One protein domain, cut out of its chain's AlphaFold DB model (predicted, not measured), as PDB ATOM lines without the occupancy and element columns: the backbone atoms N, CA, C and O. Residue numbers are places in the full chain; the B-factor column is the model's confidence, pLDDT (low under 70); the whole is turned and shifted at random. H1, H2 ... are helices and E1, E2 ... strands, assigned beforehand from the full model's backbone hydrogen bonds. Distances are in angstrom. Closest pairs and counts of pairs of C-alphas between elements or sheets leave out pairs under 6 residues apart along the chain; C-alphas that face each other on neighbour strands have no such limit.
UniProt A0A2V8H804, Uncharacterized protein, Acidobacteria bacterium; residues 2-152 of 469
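Overview. This is residues 2 to 152 of the 469 residues of an uncharacterized protein of Acidobacteria bacterium (UniProt A0A2V8H804). Two lobes stand end to end: one of five helices, H1 to H5, with the small strand pair E1 and E2 at its side next to H3, the other a small sheet of E4, E5 and E6 amid long loops, with the short strand E3 off to its side. The short helix H6 lies at the second lobe's end toward the first, and residues 2 to 13 lead from the second lobe into the first. The 151 printed residues run E1 H1 H2 E2 H3 H4 H5 H6 E3 E4 E5 E6, a mixed class with 44 residues in helices and 20 in strands, under half in named elements. The larger sheet has the order E4, E5, E6 and is mixed; E1 and E2 are antiparallel. The whole is compact, with a radius of gyration of the C-alphas of 16.4 A, yet elongated, spanning 47 by 29 by 29 A.

Along the chain. Start at C-alpha 14, at (-35.223, -12.468, -29.726), where E1, residues 14 to 16, begins. H1, residues 19 to 28, is 14.2 A long, and H2, residues 33 to 40, 10.3 A. Next come E2, residues 46 to 48, and H3, residues 50 to 58, 11.9 A long. H4 is residues 63 to 66; H5, residues 71 to 78, spans 10.6 A. Find H6 at residues 85 to 89, E3 at 97 to 99 and E4 at 109 to 111. E5, residues 126 to 129, is 10.2 A long, and E6, residues 134 to 137, 10.3 A, ending at (-12.106, -13.195, -27.884).

Arrangement. In the antiparallel pair E1 and E2, N 15 and O 47 are 2.8 A apart. The closest C-alphas of E1 and H3 are those of Phe 15 and Phe 53, 7.0 A apart. H1 and H2 form a helical hairpin and touch at Val 22 and Ala 36, closest C-alphas 6.0 A apart, with a shallow tilt of 27 degrees, opposite ways. H5 is close to H1 but not clearly touching: the closest C-alphas, of Leu 21 and Arg 78, are 7.3 A apart. Look next at parallel E4 and E5, where N 110 and O 126 are 2.8 A apart. E5 and E6 are an antiparallel hairpin, with N 127 and O 136 at 2.8 A. E3 pairs with no named strand. In H1, H2, H3, H5 and H6 every O i to N i+4 pair is within hydrogen-bond range; H4 is too short for one.

Size, cuts and confidence. The C-alphas farthest apart, those of Ala 34 and Tyr 152, are 50.5 A apart. The printed part has no cut, and the link E4 to E5 is long, with 14 residues. The model's pLDDT is under 70 at residues 2 to 8, 99 to 101, 118 to 122 and 140 to 149.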
ATOM      1  N   PRO A   2     -18.783 -18.292 -18.984       57.16
ATOM      2  CA  PRO A   2     -18.861 -17.113 -18.124       57.16
ATOM      3  C   PRO A   2     -20.259 -17.037 -17.498       57.16
ATOM      4  O   PRO A   2     -21.233 -17.496 -18.103       57.16
ATOM      5  N   ALA A   3     -20.356 -16.525 -16.269       60.31
ATOM      6  CA  ALA A   3     -21.648 -16.403 -15.608       60.31
ATOM      7  C   ALA A   3     -22.560 -15.486 -16.447       60.31
ATOM      8  O   ALA A   3     -22.095 -14.431 -16.906       60.31
ATOM      9  N   PRO A   4     -23.828 -15.874 -16.686       62.47
ATOM     10  CA  PRO A   4     -24.753 -15.048 -17.446       62.47
ATOM     11  C   PRO A   4     -24.917 -13.704 -16.739       62.47
ATOM     12  O   PRO A   4     -25.152 -13.647 -15.531       62.47
ATOM     13  N   MET A   5     -24.773 -12.616 -17.491       67.19
ATOM     14  CA  MET A   5     -24.966 -11.276 -16.952       67.19
ATOM     15  C   MET A   5     -26.407 -10.806 -17.133       67.19
ATOM     16  O   MET A   5     -27.072 -11.163 -18.105       67.19
ATOM     17  N   ARG A   6     -26.876  -9.937 -16.233       61.12
ATOM     18  CA  ARG A   6     -28.198  -9.298 -16.316       61.12
ATOM     19  C   ARG A   6     -28.196  -8.073 -17.240       61.12
ATOM     20  O   ARG A   6     -28.877  -7.095 -16.957       61.12
ATOM     21  N   CYS A   7     -27.420  -8.084 -18.326       66.19
ATOM     22  CA  CYS A   7     -27.482  -6.982 -19.281       66.19
ATOM     23  C   CYS A   7     -28.810  -7.067 -20.034       66.19
ATOM     24  O   CYS A   7     -28.945  -7.850 -20.969       66.19
ATOM     25  N   MET A   8     -29.782  -6.259 -19.614       69.69
ATOM     26  CA  MET A   8     -31.144  -6.265 -20.151       69.69
ATOM     27  C   MET A   8     -31.204  -5.974 -21.656       69.69
ATOM     28  O   MET A   8     -32.172  -6.350 -22.296       69.69
ATOM     29  N   VAL A   9     -30.175  -5.333 -22.217       79.69
ATOM     30  CA  VAL A   9     -30.151  -4.922 -23.625       79.69
ATOM     31  C   VAL A   9     -29.248  -5.835 -24.464       79.69
ATOM     32  O   VAL A   9     -29.704  -6.394 -25.454       79.69
ATOM     33  N   LEU A  10     -27.991  -6.076 -24.065       80.88
ATOM     34  CA  LEU A  10     -27.066  -6.921 -24.844       80.88
ATOM     35  C   LEU A  10     -27.443  -8.414 -24.806       80.88
ATOM     36  O   LEU A  10     -27.207  -9.149 -25.773       80.88
ATOM     37  N   ALA A  11     -28.033  -8.871 -23.697       79.38
ATOM     38  CA  ALA A  11     -28.529 -10.240 -23.564       79.38
ATOM     39  C   ALA A  11     -29.954 -10.424 -24.118       79.38
ATOM     40  O   ALA A  11     -30.434 -11.557 -24.153       79.38
ATOM     41  N   ASP A  12     -30.623  -9.353 -24.568       86.06
ATOM     42  CA  ASP A  12     -31.928  -9.443 -25.226       86.06
ATOM     43  C   ASP A  12     -31.774  -9.940 -26.668       86.06
ATOM     44  O   ASP A  12     -31.665  -9.172 -27.625       86.06
ATOM     45  N   GLU A  13     -31.721 -11.263 -26.805       86.94
ATOM     46  CA  GLU A  13     -31.807 -11.974 -28.075       86.94
ATOM     47  C   GLU A  13     -33.248 -12.433 -28.290       86.94
ATOM     48  O   GLU A  13     -33.809 -13.143 -27.455       86.94
ATOM     49  N   GLN A  14     -33.851 -12.072 -29.419       91.19
ATOM     50  CA  GLN A  14     -35.223 -12.468 -29.726       91.19
ATOM     51  C   GLN A  14     -35.253 -13.139 -31.091       91.19
ATOM     52  O   GLN A  14     -34.896 -12.519 -32.090       91.19
ATOM     53  N   PHE A  15     -35.653 -14.408 -31.126       92.00
ATOM     54  CA  PHE A  15     -35.628 -15.243 -32.322       92.00
ATOM     55  C   PHE A  15     -37.035 -15.412 -32.887       92.00
ATOM     56  O   PHE A  15     -37.963 -15.724 -32.146       92.00
ATOM     57  N   THR A  16     -37.197 -15.208 -34.190       93.62
ATOM     58  CA  THR A  16     -38.440 -15.460 -34.926       93.62
ATOM     59  C   THR A  16     -38.095 -16.185 -36.217       93.62
ATOM     60  O   THR A  16     -37.338 -15.670 -37.037       93.62
ATOM     61  N   VAL A  17     -38.636 -17.387 -36.400       92.81
ATOM     62  CA  VAL A  17     -38.498 -18.128 -37.659       92.81
ATOM     63  C   VAL A  17     -39.562 -17.616 -38.628       92.81
ATOM     64  O   VAL A  17     -40.726 -17.487 -38.253       92.81
ATOM     65  N   THR A  18     -39.183 -17.302 -39.863       93.38
ATOM     66  CA  THR A  18     -40.118 -16.923 -40.935       93.38
ATOM     67  C   THR A  18     -40.235 -18.052 -41.951       93.38
ATOM     68  O   THR A  18     -39.327 -18.871 -42.074       93.38
ATOM     69  N   LEU A  19     -41.340 -18.104 -42.696       93.44
ATOM     70  CA  LEU A  19     -41.507 -19.105 -43.756       93.44
ATOM     71  C   LEU A  19     -40.451 -18.943 -44.860       93.44
ATOM     72  O   LEU A  19     -39.916 -19.938 -45.337       93.44
ATOM     73  N   ASP A  20     -40.080 -17.701 -45.182       93.75
ATOM     74  CA  ASP A  20     -39.014 -17.407 -46.145       93.75
ATOM     75  C   ASP A  20     -37.660 -17.965 -45.688       93.75
ATOM     76  O   ASP A  20     -36.906 -18.509 -46.491       93.75
ATOM     77  N   LEU A  21     -37.363 -17.880 -44.384       93.31
ATOM     78  CA  LEU A  21     -36.161 -18.480 -43.813       93.31
ATOM     79  C   LEU A  21     -36.178 -20.006 -43.963       93.31
ATOM     80  O   LEU A  21     -35.153 -20.587 -44.300       93.31
ATOM     81  N   VAL A  22     -37.319 -20.657 -43.724       93.94
ATOM     82  CA  VAL A  22     -37.434 -22.116 -43.878       93.94
ATOM     83  C   VAL A  22     -37.195 -22.528 -45.331       93.94
ATOM     84  O   VAL A  22     -36.356 -23.391 -45.577       93.94
ATOM     85  N   ALA A  23     -37.853 -21.858 -46.280       92.75
ATOM     86  CA  ALA A  23     -37.700 -22.140 -47.705       92.75
ATOM     87  C   ALA A  23     -36.250 -21.945 -48.187       92.75
ATOM     88  O   ALA A  23     -35.738 -22.744 -48.972       92.75
ATOM     89  N   ASP A  24     -35.557 -20.915 -47.693       93.94
ATOM     90  CA  ASP A  24     -34.150 -20.681 -48.023       93.94
ATOM     91  C   ASP A  24     -33.221 -21.759 -47.443       93.94
ATOM     92  O   ASP A  24     -32.286 -22.199 -48.112       93.94
ATOM     93  N   LEU A  25     -33.486 -22.229 -46.219       94.19
ATOM     94  CA  LEU A  25     -32.719 -23.316 -45.606       94.19
ATOM     95  C   LEU A  25     -32.880 -24.638 -46.372       94.19
ATOM     96  O   LEU A  25     -31.897 -25.365 -46.537       94.19
ATOM     97  N   GLU A  26     -34.079 -24.935 -46.878       92.44
ATOM     98  CA  GLU A  26     -34.322 -26.091 -47.757       92.44
ATOM     99  C   GLU A  26     -33.567 -25.963 -49.084       92.44
ATOM    100  O   GLU A  26     -32.909 -26.910 -49.518       92.44
ATOM    101  N   ALA A  27     -33.618 -24.786 -49.711       92.50
ATOM    102  CA  ALA A  27     -33.014 -24.563 -51.020       92.50
ATOM    103  C   ALA A  27     -31.477 -24.532 -50.983       92.50
ATOM    104  O   ALA A  27     -30.829 -25.065 -51.884       92.50
ATOM    105  N   ASN A  28     -30.895 -23.904 -49.958       93.00
ATOM    106  CA  ASN A  28     -29.485 -23.506 -49.965       93.00
ATOM    107  C   ASN A  28     -28.630 -24.166 -48.872       93.00
ATOM    108  O   ASN A  28     -27.403 -24.122 -48.961       93.00
ATOM    109  N   PHE A  29     -29.240 -24.790 -47.859       91.94
ATOM    110  CA  PHE A  29     -28.521 -25.340 -46.697       91.94
ATOM    111  C   PHE A  29     -28.839 -26.813 -46.415       91.94
ATOM    112  O   PHE A  29     -28.503 -27.322 -45.346       91.94
ATOM    113  N   ALA A  30     -29.429 -27.506 -47.396       91.81
ATOM    114  CA  ALA A  30     -29.743 -28.934 -47.351       91.81
ATOM    115  C   ALA A  30     -30.633 -29.348 -46.162       91.81
ATOM    116  O   ALA A  30     -30.518 -30.471 -45.672       91.81
ATOM    117  N   LEU A  31     -31.524 -28.454 -45.713       93.69
ATOM    118  CA  LEU A  31     -32.541 -28.791 -44.720       93.69
ATOM    119  C   LEU A  31     -33.511 -29.829 -45.303       93.69
ATOM    120  O   LEU A  31     -34.060 -29.642 -46.389       93.69
ATOM    121  N   THR A  32     -33.735 -30.928 -44.587       94.81
ATOM    122  CA  THR A  32     -34.679 -31.966 -45.006       94.81
ATOM    123  C   THR A  32     -36.126 -31.484 -44.895       94.81
ATOM    124  O   THR A  32     -36.467 -30.677 -44.030       94.81
ATOM    125  N   ALA A  33     -37.024 -32.071 -45.693       92.44
ATOM    126  CA  ALA A  33     -38.460 -31.782 -45.616       92.44
ATOM    127  C   ALA A  33     -39.048 -32.021 -44.205       92.44
ATOM    128  O   ALA A  33     -39.975 -31.331 -43.783       92.44
ATOM    129  N   ALA A  34     -38.495 -32.978 -43.447       91.69
ATOM    130  CA  ALA A  34     -38.886 -33.218 -42.059       91.69
ATOM    131  C   ALA A  34     -38.415 -32.088 -41.125       91.69
ATOM    132  O   ALA A  34     -39.177 -31.638 -40.271       91.69
ATOM    133  N   GLY A  35     -37.184 -31.597 -41.298       92.12
ATOM    134  CA  GLY A  35     -36.670 -30.430 -40.576       92.12
ATOM    135  C   GLY A  35     -37.433 -29.142 -40.904       92.12
ATOM    136  O   GLY A  35     -37.744 -28.359 -40.006       92.12
ATOM    137  N   ALA A  36     -37.812 -28.949 -42.167       92.88
ATOM    138  CA  ALA A  36     -38.617 -27.815 -42.608       92.88
ATOM    139  C   ALA A  36     -40.037 -27.829 -42.028       92.88
ATOM    140  O   ALA A  36     -40.523 -26.795 -41.559       92.88
ATOM    141  N   ALA A  37     -40.682 -29.000 -41.979       93.06
ATOM    142  CA  ALA A  37     -41.977 -29.161 -41.321       93.06
ATOM    143  C   ALA A  37     -41.899 -28.784 -39.830       93.06
ATOM    144  O   ALA A  37     -42.749 -28.040 -39.336       93.06
ATOM    145  N   ASP A  38     -40.844 -29.215 -39.132       93.06
ATOM    146  CA  ASP A  38     -40.618 -28.882 -37.722       93.06
ATOM    147  C   ASP A  38     -40.382 -27.379 -37.487       93.06
ATOM    148  O   ASP A  38     -40.901 -26.823 -36.515       93.06
ATOM    149  N   LEU A  39     -39.633 -26.699 -38.366       92.25
ATOM    150  CA  LEU A  39     -39.419 -25.247 -38.279       92.25
ATOM    151  C   LEU A  39     -40.672 -24.441 -38.620       92.25
ATOM    152  O   LEU A  39     -40.929 -23.415 -37.990       92.25
ATOM    153  N   THR A  40     -41.469 -24.915 -39.576       93.38
ATOM    154  CA  THR A  40     -42.727 -24.272 -39.979       93.38
ATOM    155  C   THR A  40     -43.709 -24.191 -38.807       93.38
ATOM    156  O   THR A  40     -44.414 -23.196 -38.665       93.38
ATOM    157  N   LEU A  41     -43.697 -25.170 -37.894       91.94
ATOM    158  CA  LEU A  41     -44.498 -25.131 -36.660       91.94
ATOM    159  C   LEU A  41     -44.087 -24.009 -35.693       91.94
ATOM    160  O   LEU A  41     -44.878 -23.619 -34.836       91.94
ATOM    161  N   LEU A  42     -42.855 -23.511 -35.801       89.88
ATOM    162  CA  LEU A  42     -42.335 -22.393 -35.012       89.88
ATOM    163  C   LEU A  42     -42.411 -21.058 -35.766       89.88
ATOM    164  O   LEU A  42     -42.041 -20.021 -35.205       89.88
ATOM    165  N   ALA A  43     -42.879 -21.062 -37.017       90.88
ATOM    166  CA  ALA A  43     -42.921 -19.867 -37.839       90.88
ATOM    167  C   ALA A  43     -43.843 -18.801 -37.222       90.88
ATOM    168  O   ALA A  43     -44.959 -19.082 -36.791       90.88
ATOM    169  N   GLY A  44     -43.354 -17.562 -37.157       87.88
ATOM    170  CA  GLY A  44     -44.066 -16.423 -36.573       87.88
ATOM    171  C   GLY A  44     -44.081 -16.375 -35.040       87.88
ATOM    172  O   GLY A  44     -44.525 -15.376 -34.475       87.88
ATOM    173  N   ILE A  45     -43.569 -17.396 -34.343       91.00
ATOM    174  CA  ILE A  45     -43.461 -17.380 -32.880       91.00
ATOM    175  C   ILE A  45     -42.174 -16.661 -32.473       91.00
ATOM    176  O   ILE A  45     -41.070 -17.069 -32.833       91.00
ATOM    177  N   ARG A  46     -42.317 -15.608 -31.663       91.44
ATOM    178  CA  ARG A  46     -41.192 -14.865 -31.090       91.44
ATOM    179  C   ARG A  46     -40.716 -15.534 -29.800       91.44
ATOM    180  O   ARG A  46     -41.442 -15.570 -28.807       91.44
ATOM    181  N   VAL A  47     -39.488 -16.048 -29.798       91.56
ATOM    182  CA  VAL A  47     -38.857 -16.704 -28.644       91.56
ATOM    183  C   VAL A  47     -37.759 -15.816 -28.067       91.56
ATOM    184  O   VAL A  47     -36.797 -15.473 -28.750       91.56
ATOM    185  N   ILE A  48     -37.888 -15.457 -26.789       89.19
ATOM    186  CA  ILE A  48     -36.918 -14.608 -26.084       89.19
ATOM    187  C   ILE A  48     -35.831 -15.485 -25.451       89.19
ATOM    188  O   ILE A  48     -36.122 -16.328 -24.600       89.19
ATOM    189  N   GLY A  49     -34.584 -15.235 -25.837       87.19
ATOM    190  CA  GLY A  49     -33.372 -15.872 -25.340       87.19
ATOM    191  C   GLY A  49     -32.984 -17.135 -26.107       87.19
ATOM    192  O   GLY A  49     -33.790 -18.048 -26.303       87.19
ATOM    193  N   GLU A  50     -31.701 -17.235 -26.462       88.00
ATOM    194  CA  GLU A  50     -31.155 -18.397 -27.170       88.00
ATOM    195  C   GLU A  50     -31.375 -19.734 -26.433       88.00
ATOM    196  O   GLU A  50     -31.756 -20.700 -27.095       88.00
ATOM    197  N   PRO A  51     -31.242 -19.844 -25.091       88.31
ATOM    198  CA  PRO A  51     -31.496 -21.107 -24.395       88.31
ATOM    199  C   PRO A  51     -32.923 -21.635 -24.591       88.31
ATOM    200  O   PRO A  51     -33.113 -22.834 -24.794       88.31
ATOM    201  N   ARG A  52     -33.928 -20.746 -24.581       90.19
ATOM    202  CA  ARG A  52     -35.330 -21.121 -24.823       90.19
ATOM    203  C   ARG A  52     -35.561 -21.500 -26.279       90.19
ATOM    204  O   ARG A  52     -36.294 -22.446 -26.546       90.19
ATOM    205  N   PHE A  53     -34.908 -20.809 -27.211       92.62
ATOM    206  CA  PHE A  53     -34.981 -21.147 -28.628       92.62
ATOM    207  C   PHE A  53     -34.364 -22.525 -28.914       92.62
ATOM    208  O   PHE A  53     -35.003 -23.370 -29.536       92.62
ATOM    209  N   ARG A  54     -33.185 -22.818 -28.349       92.69
ATOM    210  CA  ARG A  54     -32.567 -24.152 -28.418       92.69
ATOM    211  C   ARG A  54     -33.447 -25.230 -27.797       92.69
ATOM    212  O   ARG A  54     -33.530 -26.321 -28.345       92.69
ATOM    213  N   GLN A  55     -34.117 -24.937 -26.683       93.19
ATOM    214  CA  GLN A  55     -35.071 -25.861 -26.069       93.19
ATOM    215  C   GLN A  55     -36.285 -26.118 -26.978       93.19
ATOM    216  O   GLN A  55     -36.707 -27.265 -27.116       93.19
ATOM    217  N   ALA A  56     -36.824 -25.079 -27.625       92.31
ATOM    218  CA  ALA A  56     -37.947 -25.204 -28.555       92.31
ATOM    219  C   ALA A  56     -37.600 -26.083 -29.768       92.31
ATOM    220  O   ALA A  56     -38.395 -26.953 -30.135       92.31
ATOM    221  N   LEU A  57     -36.398 -25.904 -30.330       93.75
ATOM    222  CA  LEU A  57     -35.850 -26.743 -31.403       93.75
ATOM    223  C   LEU A  57     -35.527 -28.163 -30.913       93.75
ATOM    224  O   LEU A  57     -35.824 -29.138 -31.594       93.75
ATOM    225  N   GLY A  58     -34.969 -28.297 -29.707       93.12
ATOM    226  CA  GLY A  58     -34.624 -29.580 -29.086       93.12
ATOM    227  C   GLY A  58     -35.831 -30.470 -28.784       93.12
ATOM    228  O   GLY A  58     -35.696 -31.686 -28.718       93.12
ATOM    229  N   ALA A  59     -37.019 -29.879 -28.644       92.69
ATOM    230  CA  ALA A  59     -38.275 -30.606 -28.474       92.69
ATOM    231  C   ALA A  59     -38.848 -31.170 -29.792       92.69
ATOM    232  O   ALA A  59     -39.918 -31.779 -29.768       92.69
ATOM    233  N   ARG A  60     -38.192 -30.933 -30.938       93.38
ATOM    234  CA  ARG A  60     -38.636 -31.405 -32.255       93.38
ATOM    235  C   ARG A  60     -38.004 -32.757 -32.630       93.38
ATOM    236  O   ARG A  60     -36.857 -33.011 -32.249       93.38
ATOM    237  N   PRO A  61     -38.701 -33.606 -33.407       92.94
ATOM    238  CA  PRO A  61     -38.147 -34.852 -33.945       92.94
ATOM    239  C   PRO A  61     -36.825 -34.673 -34.705       92.94
ATOM    240  O   PRO A  61     -35.885 -35.427 -34.463       92.94
ATOM    241  N   SER A  62     -36.705 -33.639 -35.543       93.38
ATOM    242  CA  SER A  62     -35.496 -33.352 -36.334       93.38
ATOM    243  C   SER A  62     -34.445 -32.518 -35.577       93.38
ATOM    244  O   SER A  62     -33.578 -31.892 -36.184       93.38
ATOM    245  N   SER A  63     -34.484 -32.489 -34.238       92.25
ATOM    246  CA  SER A  63     -33.611 -31.641 -33.405       92.25
ATOM    247  C   SER A  63     -32.109 -31.808 -33.669       92.25
ATOM    248  O   SER A  63     -31.375 -30.822 -33.606       92.25
ATOM    249  N   ALA A  64     -31.645 -33.019 -33.992       91.00
ATOM    250  CA  ALA A  64     -30.239 -33.286 -34.306       91.00
ATOM    251  C   ALA A  64     -29.762 -32.554 -35.574       91.00
ATOM    252  O   ALA A  64     -28.622 -32.100 -35.629       91.00
ATOM    253  N   GLU A  65     -30.641 -32.410 -36.567       93.44
ATOM    254  CA  GLU A  65     -30.381 -31.648 -37.788       93.44
ATOM    255  C   GLU A  65     -30.447 -30.140 -37.509       93.44
ATOM    256  O   GLU A  65     -29.509 -29.409 -37.831       93.44
ATOM    257  N   LEU A  66     -31.507 -29.681 -36.827       92.50
ATOM    258  CA  LEU A  66     -31.750 -28.260 -36.533       92.50
ATOM    259  C   LEU A  66     -30.673 -27.634 -35.635       92.50
ATOM    260  O   LEU A  66     -30.325 -26.465 -35.797       92.50
ATOM    261  N   LEU A  67     -30.146 -28.406 -34.680       92.69
ATOM    262  CA  LEU A  67     -29.052 -27.998 -33.791       92.69
ATOM    263  C   LEU A  67     -27.667 -28.394 -34.336       92.69
ATOM    264  O   LEU A  67     -26.659 -28.192 -33.652       92.69
ATOM    265  N   GLY A  68     -27.616 -28.963 -35.542       90.25
ATOM    266  CA  GLY A  68     -26.397 -29.401 -36.206       90.25
ATOM    267  C   GLY A  68     -25.537 -28.238 -36.723       90.25
ATOM    268  O   GLY A  68     -26.002 -27.102 -36.824       90.25
ATOM    269  N   PRO A  69     -24.274 -28.507 -37.099       88.50
ATOM    270  CA  PRO A  69     -23.287 -27.477 -37.441       88.50
ATOM    271  C   PRO A  69     -23.598 -26.684 -38.720       88.50
ATOM    272  O   PRO A  69     -22.982 -25.647 -38.937       88.50
ATOM    273  N   VAL A  70     -24.527 -27.157 -39.557       89.56
ATOM    274  CA  VAL A  70     -24.929 -26.487 -40.807       89.56
ATOM    275  C   VAL A  70     -26.127 -25.564 -40.576       89.56
ATOM    276  O   VAL A  70     -26.076 -24.389 -40.923       89.56
ATOM    277  N   ILE A  71     -27.191 -26.076 -39.949       93.31
ATOM    278  CA  ILE A  71     -28.467 -25.359 -39.811       93.31
ATOM    279  C   ILE A  71     -28.453 -24.386 -38.629       93.31
ATOM    280  O   ILE A  71     -28.949 -23.264 -38.746       93.31
ATOM    281  N   TRP A  72     -27.860 -24.772 -37.495       92.19
ATOM    282  CA  TRP A  72     -27.881 -23.946 -36.287       92.19
ATOM    283  C   TRP A  72     -27.270 -22.547 -36.479       92.19
ATOM    284  O   TRP A  72     -27.911 -21.579 -36.061       92.19
ATOM    285  N   PRO A  73     -26.085 -22.381 -37.105       90.31
ATOM    286  CA  PRO A  73     -25.516 -21.051 -37.328       90.31
ATOM    287  C   PRO A  73     -26.429 -20.144 -38.159       90.31
ATOM    288  O   PRO A  73     -26.594 -18.971 -37.824       90.31
ATOM    289  N   GLU A  74     -27.080 -20.689 -39.190       92.00
ATOM    290  CA  GLU A  74     -27.992 -19.924 -40.041       92.00
ATOM    291  C   GLU A  74     -29.289 -19.558 -39.316       92.00
ATOM    292  O   GLU A  74     -29.726 -18.410 -39.404       92.00
ATOM    293  N   LEU A  75     -29.864 -20.474 -38.528       91.94
ATOM    294  CA  LEU A  75     -31.007 -20.165 -37.665       91.94
ATOM    295  C   LEU A  75     -30.654 -19.073 -36.655       91.94
ATOM    296  O   LEU A  75     -31.395 -18.105 -36.503       91.94
ATOM    297  N   ARG A  76     -29.502 -19.184 -35.991       90.56
ATOM    298  CA  ARG A  76     -29.052 -18.194 -35.010       90.56
ATOM    299  C   ARG A  76     -28.864 -16.814 -35.640       90.56
ATOM    300  O   ARG A  76     -29.235 -15.814 -35.035       90.56
ATOM    301  N   ARG A  77     -28.295 -16.754 -36.845       89.81
ATOM    302  CA  ARG A  77     -28.039 -15.502 -37.562       89.81
ATOM    303  C   ARG A  77     -29.314 -14.867 -38.100       89.81
ATOM    304  O   ARG A  77     -29.540 -13.677 -37.899       89.81
ATOM    305  N   ARG A  78     -30.133 -15.649 -38.806       90.12
ATOM    306  CA  ARG A  78     -31.260 -15.135 -39.594       90.12
ATOM    307  C   ARG A  78     -32.572 -15.068 -38.826       90.12
ATOM    308  O   ARG A  78     -33.397 -14.226 -39.153       90.12
ATOM    309  N   ALA A  79     -32.767 -15.909 -37.808       91.12
ATOM    310  CA  ALA A  79     -33.946 -15.808 -36.953       91.12
ATOM    311  C   ALA A  79     -33.794 -14.711 -35.887       91.12
ATOM    312  O   ALA A  79     -34.791 -14.308 -35.295       91.12
ATOM    313  N   LEU A  80     -32.578 -14.217 -35.617       89.69
ATOM    314  CA  LEU A  80     -32.362 -13.130 -34.661       89.69
ATOM    315  C   LEU A  80     -32.992 -11.831 -35.183       89.69
ATOM    316  O   LEU A  80     -32.531 -11.249 -36.166       89.69
ATOM    317  N   GLY A  81     -34.032 -11.367 -34.494       86.31
ATOM    318  CA  GLY A  81     -34.838 -10.221 -34.894       86.31
ATOM    319  C   GLY A  81     -34.033  -8.925 -35.006       86.31
ATOM    320  O   GLY A  81     -33.099  -8.673 -34.243       86.31
ATOM    321  N   ALA A  82     -34.413  -8.080 -35.964       83.56
ATOM    322  CA  ALA A  82     -33.833  -6.748 -36.136       83.56
ATOM    323  C   ALA A  82     -34.249  -5.757 -35.028       83.56
ATOM    324  O   ALA A  82     -33.523  -4.802 -34.779       83.56
ATOM    325  N   ASP A  83     -35.344  -6.044 -34.315       83.25
ATOM    326  CA  ASP A  83     -35.948  -5.161 -33.305       83.25
ATOM    327  C   ASP A  83     -35.739  -5.662 -31.862       83.25
ATOM    328  O   ASP A  83     -36.618  -5.529 -31.004       83.25
ATOM    329  N   CYS A  84     -34.609  -6.318 -31.585       84.31
ATOM    330  CA  CYS A  84     -34.221  -6.707 -30.224       84.31
ATOM    331  C   CYS A  84     -33.197  -5.726 -29.636       84.31
ATOM    332  O   CYS A  84     -32.478  -5.054 -30.379       84.31
ATOM    333  N   GLY A  85     -33.086  -5.661 -28.305       82.19
ATOM    334  CA  GLY A  85     -32.131  -4.783 -27.623       82.19
ATOM    335  C   GLY A  85     -30.700  -4.970 -28.133       82.19
ATOM    336  O   GLY A  85     -29.992  -3.994 -28.387       82.19
ATOM    337  N   ARG A  86     -30.304  -6.218 -28.417       86.50
ATOM    338  CA  ARG A  86     -29.002  -6.515 -29.020       86.50
ATOM    339  C   ARG A  86     -28.817  -5.864 -30.389       86.50
ATOM    340  O   ARG A  86     -27.733  -5.366 -30.662       86.50
ATOM    341  N   ALA A  87     -29.832  -5.880 -31.246       84.38
ATOM    342  CA  ALA A  87     -29.780  -5.255 -32.566       84.38
ATOM    343  C   ALA A  87     -29.744  -3.720 -32.490       84.38
ATOM    344  O   ALA A  87     -29.164  -3.067 -33.356       84.38
ATOM    345  N   GLY A  88     -30.341  -3.150 -31.440       80.75
ATOM    346  CA  GLY A  88     -30.217  -1.733 -31.113       80.75
ATOM    347  C   GLY A  88     -28.800  -1.345 -30.683       80.75
ATOM    348  O   GLY A  88     -28.354  -0.254 -31.022       80.75
ATOM    349  N   LEU A  89     -28.081  -2.234 -29.986       80.00
ATOM    350  CA  LEU A  89     -26.705  -1.997 -29.534       80.00
ATOM    351  C   LEU A  89     -25.634  -2.338 -30.577       80.00
ATOM    352  O   LEU A  89     -24.676  -1.590 -30.720       80.00
ATOM    353  N   LEU A  90     -25.757  -3.460 -31.285       82.50
ATOM    354  CA  LEU A  90     -24.736  -3.966 -32.205       82.50
ATOM    355  C   LEU A  90     -25.215  -3.840 -33.662       82.50
ATOM    356  O   LEU A  90     -26.229  -4.461 -34.004       82.50
ATOM    357  N   PRO A  91     -24.496  -3.114 -34.542       71.94
ATOM    358  CA  PRO A  91     -23.229  -2.394 -34.312       71.94
ATOM    359  C   PRO A  91     -23.397  -0.921 -33.878       71.94
ATOM    360  O   PRO A  91     -22.419  -0.187 -33.800       71.94
ATOM    361  N   LYS A  92     -24.630  -0.443 -33.652       73.19
ATOM    362  CA  LYS A  92     -24.920   1.003 -33.561       73.19
ATOM    363  C   LYS A  92     -24.262   1.716 -32.373       73.19
ATOM    364  O   LYS A  92     -23.797   2.835 -32.530       73.19
ATOM    365  N   ALA A  93     -24.268   1.101 -31.192       72.69
ATOM    366  CA  ALA A  93     -23.678   1.662 -29.979       72.69
ATOM    367  C   ALA A  93     -22.186   1.323 -29.862       72.69
ATOM    368  O   ALA A  93     -21.401   2.154 -29.414       72.69
ATOM    369  N   PHE A  94     -21.800   0.110 -30.261       71.62
ATOM    370  CA  PHE A  94     -20.408  -0.296 -30.419       71.62
ATOM    371  C   PHE A  94     -20.299  -1.436 -31.436       71.62
ATOM    372  O   PHE A  94     -21.221  -2.238 -31.599       71.62
ATOM    373  N   GLU A  95     -19.148  -1.533 -32.090       77.38
ATOM    374  CA  GLU A  95     -18.814  -2.590 -33.040       77.38
ATOM    375  C   GLU A  95     -17.520  -3.275 -32.595       77.38
ATOM    376  O   GLU A  95     -16.610  -2.625 -32.082       77.38
ATOM    377  N   ILE A  96     -17.458  -4.599 -32.753       76.62
ATOM    378  CA  ILE A  96     -16.261  -5.388 -32.458       76.62
ATOM    379  C   ILE A  96     -15.735  -5.912 -33.779       76.62
ATOM    380  O   ILE A  96     -16.419  -6.682 -34.445       76.62
ATOM    381  N   GLU A  97     -14.513  -5.541 -34.130       75.81
ATOM    382  CA  GLU A  97     -13.816  -6.069 -35.295       75.81
ATOM    383  C   GLU A  97     -12.795  -7.128 -34.858       75.81
ATOM    384  O   GLU A  97     -12.073  -6.962 -33.875       75.81
ATOM    385  N   SER A  98     -12.754  -8.249 -35.580       72.00
ATOM    386  CA  SER A  98     -11.746  -9.302 -35.378       72.00
ATOM    387  C   SER A  98     -10.440  -9.011 -36.125       72.00
ATOM    388  O   SER A  98      -9.405  -9.581 -35.805       72.00
ATOM    389  N   ALA A  99     -10.497  -8.123 -37.112       67.50
ATOM    390  CA  ALA A  99      -9.400  -7.526 -37.865       67.50
ATOM    391  C   ALA A  99      -9.949  -6.246 -38.525       67.50
ATOM    392  O   ALA A  99     -11.166  -6.174 -38.703       67.50
ATOM    393  N   PRO A 100      -9.108  -5.267 -38.914       65.88
ATOM    394  CA  PRO A 100      -9.574  -4.041 -39.563       65.88
ATOM    395  C   PRO A 100     -10.529  -4.324 -40.734       65.88
ATOM    396  O   PRO A 100     -10.157  -5.004 -41.691       65.88
ATOM    397  N   GLY A 101     -11.764  -3.826 -40.641       69.19
ATOM    398  CA  GLY A 101     -12.816  -4.024 -41.645       69.19
ATOM    399  C   GLY A 101     -13.522  -5.388 -41.603       69.19
ATOM    400  O   GLY A 101     -14.325  -5.676 -42.490       69.19
ATOM    401  N   LEU A 102     -13.250  -6.226 -40.596       76.31
ATOM    402  CA  LEU A 102     -13.868  -7.542 -40.412       76.31
ATOM    403  C   LEU A 102     -14.698  -7.591 -39.112       76.31
ATOM    404  O   LEU A 102     -14.218  -8.092 -38.081       76.31
ATOM    405  N   PRO A 103     -15.947  -7.086 -39.140       79.81
ATOM    406  CA  PRO A 103     -16.808  -7.042 -37.967       79.81
ATOM    407  C   PRO A 103     -17.212  -8.448 -37.513       79.81
ATOM    408  O   PRO A 103     -17.538  -9.330 -38.312       79.81
ATOM    409  N   VAL A 104     -17.216  -8.659 -36.200       82.75
ATOM    410  CA  VAL A 104     -17.751  -9.863 -35.568       82.75
ATOM    411  C   VAL A 104     -19.269  -9.775 -35.601       82.75
ATOM    412  O   VAL A 104     -19.872  -8.869 -35.023       82.75
ATOM    413  N   ALA A 105     -19.902 -10.741 -36.260       86.69
ATOM    414  CA  ALA A 105     -21.350 -10.768 -36.386       86.69
ATOM    415  C   ALA A 105     -22.037 -10.807 -35.007       86.69
ATOM    416  O   ALA A 105     -21.598 -11.504 -34.087       86.69
ATOM    417  N   ARG A 106     -23.139 -10.067 -34.851       87.38
ATOM    418  CA  ARG A 106     -23.821  -9.855 -33.557       87.38
ATOM    419  C   ARG A 106     -24.291 -11.146 -32.880       87.38
ATOM    420  O   ARG A 106     -24.352 -11.221 -31.655       87.38
ATOM    421  N   GLU A 107     -24.622 -12.173 -33.655       86.25
ATOM    422  CA  GLU A 107     -25.000 -13.504 -33.182       86.25
ATOM    423  C   GLU A 107     -23.794 -14.323 -32.698       86.25
ATOM    424  O   GLU A 107     -23.954 -15.318 -31.999       86.25
ATOM    425  N   ARG A 108     -22.569 -13.903 -33.017       87.69
ATOM    426  CA  ARG A 108     -21.324 -14.518 -32.537       87.69
ATOM    427  C   ARG A 108     -20.757 -13.804 -31.309       87.69
ATOM    428  O   ARG A 108     -19.798 -14.290 -30.719       87.69
ATOM    429  N   ILE A 109     -21.382 -12.711 -30.872       86.62
ATOM    430  CA  ILE A 109     -21.046 -11.986 -29.642       86.62
ATOM    431  C   ILE A 109     -21.919 -12.511 -28.493       86.62
ATOM    432  O   ILE A 109     -23.092 -12.804 -28.690       86.62
ATOM    433  N   ALA A 110     -21.383 -12.652 -27.286       84.75
ATOM    434  CA  ALA A 110     -22.143 -13.009 -26.088       84.75
ATOM    435  C   ALA A 110     -22.008 -11.941 -25.001       84.75
ATOM    436  O   ALA A 110     -20.964 -11.312 -24.861       84.75
ATOM    437  N   ALA A 111     -23.050 -11.779 -24.189       83.25
ATOM    438  CA  ALA A 111     -22.989 -11.009 -22.953       83.25
ATOM    439  C   ALA A 111     -22.565 -11.940 -21.802       83.25
ATOM    440  O   ALA A 111     -23.159 -13.009 -21.631       83.25
ATOM    441  N   GLY A 112     -21.568 -11.567 -21.001       81.38
ATOM    442  CA  GLY A 112     -21.128 -12.398 -19.877       81.38
ATOM    443  C   GLY A 112     -20.264 -11.648 -18.872       81.38
ATOM    444  O   GLY A 112     -19.575 -10.700 -19.225       81.38
ATOM    445  N   GLN A 113     -20.284 -12.086 -17.611       81.19
ATOM    446  CA  GLN A 113     -19.428 -11.508 -16.573       81.19
ATOM    447  C   GLN A 113     -17.975 -11.960 -16.768       81.19
ATOM    448  O   GLN A 113     -17.669 -13.153 -16.683       81.19
ATOM    449  N   LEU A 114     -17.063 -11.010 -16.980       81.31
ATOM    450  CA  LEU A 114     -15.644 -11.264 -17.251       81.31
ATOM    451  C   LEU A 114     -14.746 -10.896 -16.060       81.31
ATOM    452  O   LEU A 114     -13.594 -10.498 -16.241       81.31
ATOM    453  N   GLN A 115     -15.235 -11.047 -14.823       80.44
ATOM    454  CA  GLN A 115     -14.486 -10.697 -13.605       80.44
ATOM    455  C   GLN A 115     -13.147 -11.450 -13.489       80.44
ATOM    456  O   GLN A 115     -12.125 -10.821 -13.221       80.44
ATOM    457  N   ASN A 116     -13.151 -12.758 -13.773       77.94
ATOM    458  CA  ASN A 116     -11.985 -13.646 -13.657       77.94
ATOM    459  C   ASN A 116     -11.418 -14.087 -15.017       77.94
ATOM    460  O   ASN A 116     -10.691 -15.073 -15.076       77.94
ATOM    461  N   TRP A 117     -11.819 -13.438 -16.121       74.44
ATOM    462  CA  TRP A 117     -11.482 -13.881 -17.483       74.44
ATOM    463  C   TRP A 117     -11.749 -15.383 -17.707       74.44
ATOM    464  O   TRP A 117     -11.001 -16.065 -18.406       74.44
ATOM    465  N   ALA A 118     -12.808 -15.933 -17.103       65.50
ATOM    466  CA  ALA A 118     -13.112 -17.363 -17.115       65.50
ATOM    467  C   ALA A 118     -14.228 -17.692 -18.120       65.50
ATOM    468  O   ALA A 118     -15.298 -17.094 -18.077       65.50
ATOM    469  N   GLY A 119     -13.976 -18.676 -18.994       62.22
ATOM    470  CA  GLY A 119     -14.892 -19.147 -20.038       62.22
ATOM    471  C   GLY A 119     -15.091 -18.176 -21.214       62.22
ATOM    472  O   GLY A 119     -15.427 -17.013 -21.025       62.22
ATOM    473  N   ALA A 120     -14.950 -18.682 -22.435       57.88
ATOM    474  CA  ALA A 120     -15.660 -18.181 -23.611       57.88
ATOM    475  C   ALA A 120     -16.605 -19.311 -24.064       57.88
ATOM    476  O   ALA A 120     -16.229 -20.483 -23.926       57.88
ATOM    477  N   PRO A 121     -17.842 -19.034 -24.507       61.59
ATOM    478  CA  PRO A 121     -18.669 -20.063 -25.131       61.59
ATOM    479  C   PRO A 121     -17.940 -20.591 -26.373       61.59
ATOM    480  O   PRO A 121     -17.433 -19.797 -27.159       61.59
ATOM    481  N   ALA A 122     -17.856 -21.914 -26.544       64.56
ATOM    482  CA  ALA A 122     -17.119 -22.529 -27.658       64.56
ATOM    483  C   ALA A 122     -17.699 -22.177 -29.046       64.56
ATOM    484  O   ALA A 122     -17.064 -22.424 -30.064       64.56
ATOM    485  N   ASP A 123     -18.906 -21.613 -29.076       74.56
ATOM    486  CA  ASP A 123     -19.691 -21.254 -30.252       74.56
ATOM    487  C   ASP A 123     -19.844 -19.729 -30.441       74.56
ATOM    488  O   ASP A 123     -20.729 -19.281 -31.175       74.56
ATOM    489  N   ARG A 124     -19.038 -18.917 -29.745       82.12
ATOM    490  CA  ARG A 124     -19.049 -17.446 -29.822       82.12
ATOM    491  C   ARG A 124     -17.639 -16.942 -30.082       82.12
ATOM    492  O   ARG A 124     -16.694 -17.466 -29.514       82.12
ATOM    493  N   ASP A 125     -17.503 -15.882 -30.863       82.75
ATOM    494  CA  ASP A 125     -16.197 -15.294 -31.184       82.75
ATOM    495  C   ASP A 125     -15.738 -14.295 -30.134       82.75
ATOM    496  O   ASP A 125     -14.537 -14.158 -29.899       82.75
ATOM    497  N   ALA A 126     -16.687 -13.610 -29.494       84.00
ATOM    498  CA  ALA A 126     -16.405 -12.618 -28.471       84.00
ATOM    499  C   ALA A 126     -17.425 -12.683 -27.330       84.00
ATOM    500  O   ALA A 126     -18.603 -12.970 -27.527       84.00
ATOM    501  N   THR A 127     -16.968 -12.397 -26.115       85.94
ATOM    502  CA  THR A 127     -17.809 -12.140 -24.943       85.94
ATOM    503  C   THR A 127     -17.547 -10.723 -24.450       85.94
ATOM    504  O   THR A 127     -16.389 -10.324 -24.355       85.94
ATOM    505  N   VAL A 128     -18.603  -9.979 -24.129       84.69
ATOM    506  CA  VAL A 128     -18.545  -8.584 -23.675       84.69
ATOM    507  C   VAL A 128     -19.140  -8.478 -22.274       84.69
ATOM    508  O   VAL A 128     -20.242  -8.971 -22.020       84.69
ATOM    509  N   ASP A 129     -18.408  -7.807 -21.390       84.69
ATOM    510  CA  ASP A 129     -18.843  -7.368 -20.064       84.69
ATOM    511  C   ASP A 129     -18.961  -5.832 -20.077       84.69
ATOM    512  O   ASP A 129     -17.979  -5.143 -19.770       84.69
ATOM    513  N   PRO A 130     -20.122  -5.270 -20.475       76.69
ATOM    514  CA  PRO A 130     -20.337  -3.827 -20.516       76.69
ATOM    515  C   PRO A 130     -20.201  -3.136 -19.153       76.69
ATOM    516  O   PRO A 130     -19.810  -1.978 -19.125       76.69
ATOM    517  N   GLU A 131     -20.456  -3.814 -18.025       78.75
ATOM    518  CA  GLU A 131     -20.323  -3.191 -16.694       78.75
ATOM    519  C   GLU A 131     -18.864  -2.863 -16.353       78.75
ATOM    520  O   GLU A 131     -18.591  -1.936 -15.596       78.75
ATOM    521  N   ARG A 132     -17.919  -3.644 -16.889       75.94
ATOM    522  CA  ARG A 132     -16.476  -3.491 -16.632       75.94
ATOM    523  C   ARG A 132     -15.686  -3.030 -17.853       75.94
ATOM    524  O   ARG A 132     -14.465  -2.946 -17.759       75.94
ATOM    525  N   GLY A 133     -16.351  -2.813 -18.989       77.81
ATOM    526  CA  GLY A 133     -15.702  -2.486 -20.260       77.81
ATOM    527  C   GLY A 133     -14.725  -3.563 -20.743       77.81
ATOM    528  O   GLY A 133     -13.683  -3.237 -21.302       77.81
ATOM    529  N   ARG A 134     -15.002  -4.852 -20.487       80.88
ATOM    530  CA  ARG A 134     -14.102  -5.953 -20.879       80.88
ATOM    531  C   ARG A 134     -14.632  -6.682 -22.103       80.88
ATOM    532  O   ARG A 134     -15.822  -6.972 -22.192       80.88
ATOM    533  N   VAL A 135     -13.725  -7.057 -23.000       81.06
ATOM    534  CA  VAL A 135     -14.011  -7.904 -24.162       81.06
ATOM    535  C   VAL A 135     -13.035  -9.072 -24.163       81.06
ATOM    536  O   VAL A 135     -11.835  -8.887 -23.975       81.06
ATOM    537  N   ARG A 136     -13.543 -10.286 -24.368       80.50
ATOM    538  CA  ARG A 136     -12.736 -11.498 -24.522       80.50
ATOM    539  C   ARG A 136     -13.041 -12.157 -25.857       80.50
ATOM    540  O   ARG A 136     -14.184 -12.535 -26.087       80.50
ATOM    541  N   PHE A 137     -12.013 -12.399 -26.660       79.94
ATOM    542  CA  PHE A 137     -12.106 -13.195 -27.884       79.94
ATOM    543  C   PHE A 137     -11.873 -14.690 -27.608       79.94
ATOM    544  O   PHE A 137     -11.093 -15.047 -26.719       79.94
ATOM    545  N   LEU A 138     -12.547 -15.570 -28.355       75.81
ATOM    546  CA  LEU A 138     -12.424 -17.028 -28.211       75.81
ATOM    547  C   LEU A 138     -11.048 -17.544 -28.660       75.81
ATOM    548  O   LEU A 138     -10.430 -18.321 -27.936       75.81
ATOM    549  N   ASN A 139     -10.546 -17.068 -29.803       70.75
ATOM    550  CA  ASN A 139      -9.279 -17.513 -30.405       70.75
ATOM    551  C   ASN A 139      -8.080 -16.622 -30.028       70.75
ATOM    552  O   ASN A 139      -7.094 -16.559 -30.757       70.75
ATOM    553  N   GLY A 140      -8.170 -15.934 -28.885       64.56
ATOM    554  CA  GLY A 140      -7.248 -14.860 -28.515       64.56
ATOM    555  C   GLY A 140      -7.595 -13.540 -29.217       64.56
ATOM    556  O   GLY A 140      -8.321 -13.549 -30.214       64.56
ATOM    557  N   PRO A 141      -7.160 -12.391 -28.669       63.69
ATOM    558  CA  PRO A 141      -7.314 -11.125 -29.372       63.69
ATOM    559  C   PRO A 141      -6.537 -11.188 -30.698       63.69
ATOM    560  O   PRO A 141      -5.499 -11.859 -30.754       63.69
ATOM    561  N   PRO A 142      -7.001 -10.509 -31.761       64.06
ATOM    562  CA  PRO A 142      -6.146 -10.275 -32.919       64.06
ATOM    563  C   PRO A 142      -4.814  -9.660 -32.476       64.06
ATOM    564  O   PRO A 142      -4.755  -8.976 -31.458       64.06
ATOM    565  N   ALA A 143      -3.738  -9.908 -33.226       55.81
ATOM    566  CA  ALA A 143      -2.378  -9.446 -32.908       55.81
ATOM    567  C   ALA A 143      -2.188  -7.911 -33.016       55.81
ATOM    568  O   ALA A 143      -1.080  -7.441 -33.255       55.81
ATOM    569  N   ALA A 144      -3.266  -7.142 -32.876       60.09
ATOM    570  CA  ALA A 144      -3.344  -5.703 -33.043       60.09
ATOM    571  C   ALA A 144      -3.955  -5.046 -31.796       60.09
ATOM    572  O   ALA A 144      -4.587  -5.705 -30.967       60.09
ATOM    573  N   ASP A 145      -3.780  -3.730 -31.697       60.41
ATOM    574  CA  ASP A 145      -4.440  -2.909 -30.690       60.41
ATOM    575  C   ASP A 145      -5.968  -3.023 -30.804       60.41
ATOM    576  O   ASP A 145      -6.532  -3.086 -31.900       60.41
ATOM    577  N   ILE A 146      -6.655  -3.050 -29.660       62.72
ATOM    578  CA  ILE A 146      -8.120  -3.048 -29.638       62.72
ATOM    579  C   ILE A 146      -8.591  -1.623 -29.937       62.72
ATOM    580  O   ILE A 146      -8.435  -0.724 -29.110       62.72
ATOM    581  N   LEU A 147      -9.183  -1.425 -31.112       65.81
ATOM    582  CA  LEU A 147      -9.790  -0.160 -31.510       65.81
ATOM    583  C   LEU A 147     -11.278  -0.157 -31.152       65.81
ATOM    584  O   LEU A 147     -11.979  -1.145 -31.359       65.81
ATOM    585  N   PHE A 148     -11.769   0.974 -30.649       63.38
ATOM    586  CA  PHE A 148     -13.185   1.177 -30.358       63.38
ATOM    587  C   PHE A 148     -13.694   2.409 -31.099       63.38
ATOM    588  O   PHE A 148     -13.057   3.463 -31.086       63.38
ATOM    589  N   ARG A 149     -14.880   2.290 -31.700       69.00
ATOM    590  CA  ARG A 149     -15.675   3.436 -32.147       69.00
ATOM    591  C   ARG A 149     -16.716   3.720 -31.076       69.00
ATOM    592  O   ARG A 149     -17.393   2.803 -30.622       69.00
ATOM    593  N   TYR A 150     -16.831   4.976 -30.676       70.12
ATOM    594  CA  TYR A 150     -17.826   5.418 -29.714       70.12
ATOM    595  C   TYR A 150     -18.404   6.757 -30.153       70.12
ATOM    596  O   TYR A 150     -17.731   7.558 -30.806       70.12
ATOM    597  N   PHE A 151     -19.651   6.990 -29.767       71.56
ATOM    598  CA  PHE A 151     -20.246   8.317 -29.788       71.56
ATOM    599  C   PHE A 151     -20.020   8.956 -28.423       71.56
ATOM    600  O   PHE A 151     -20.075   8.276 -27.397       71.56
ATOM    601  N   TYR A 152     -19.754  10.254 -28.409       75.56
ATOM    602  CA  TYR A 152     -19.689  11.030 -27.179       75.56
ATOM    603  C   TYR A 152     -20.714  12.158 -27.258       75.56
ATOM    604  O   TYR A 152     -21.005  12.663 -28.343       75.56
TER     605      TYR A 152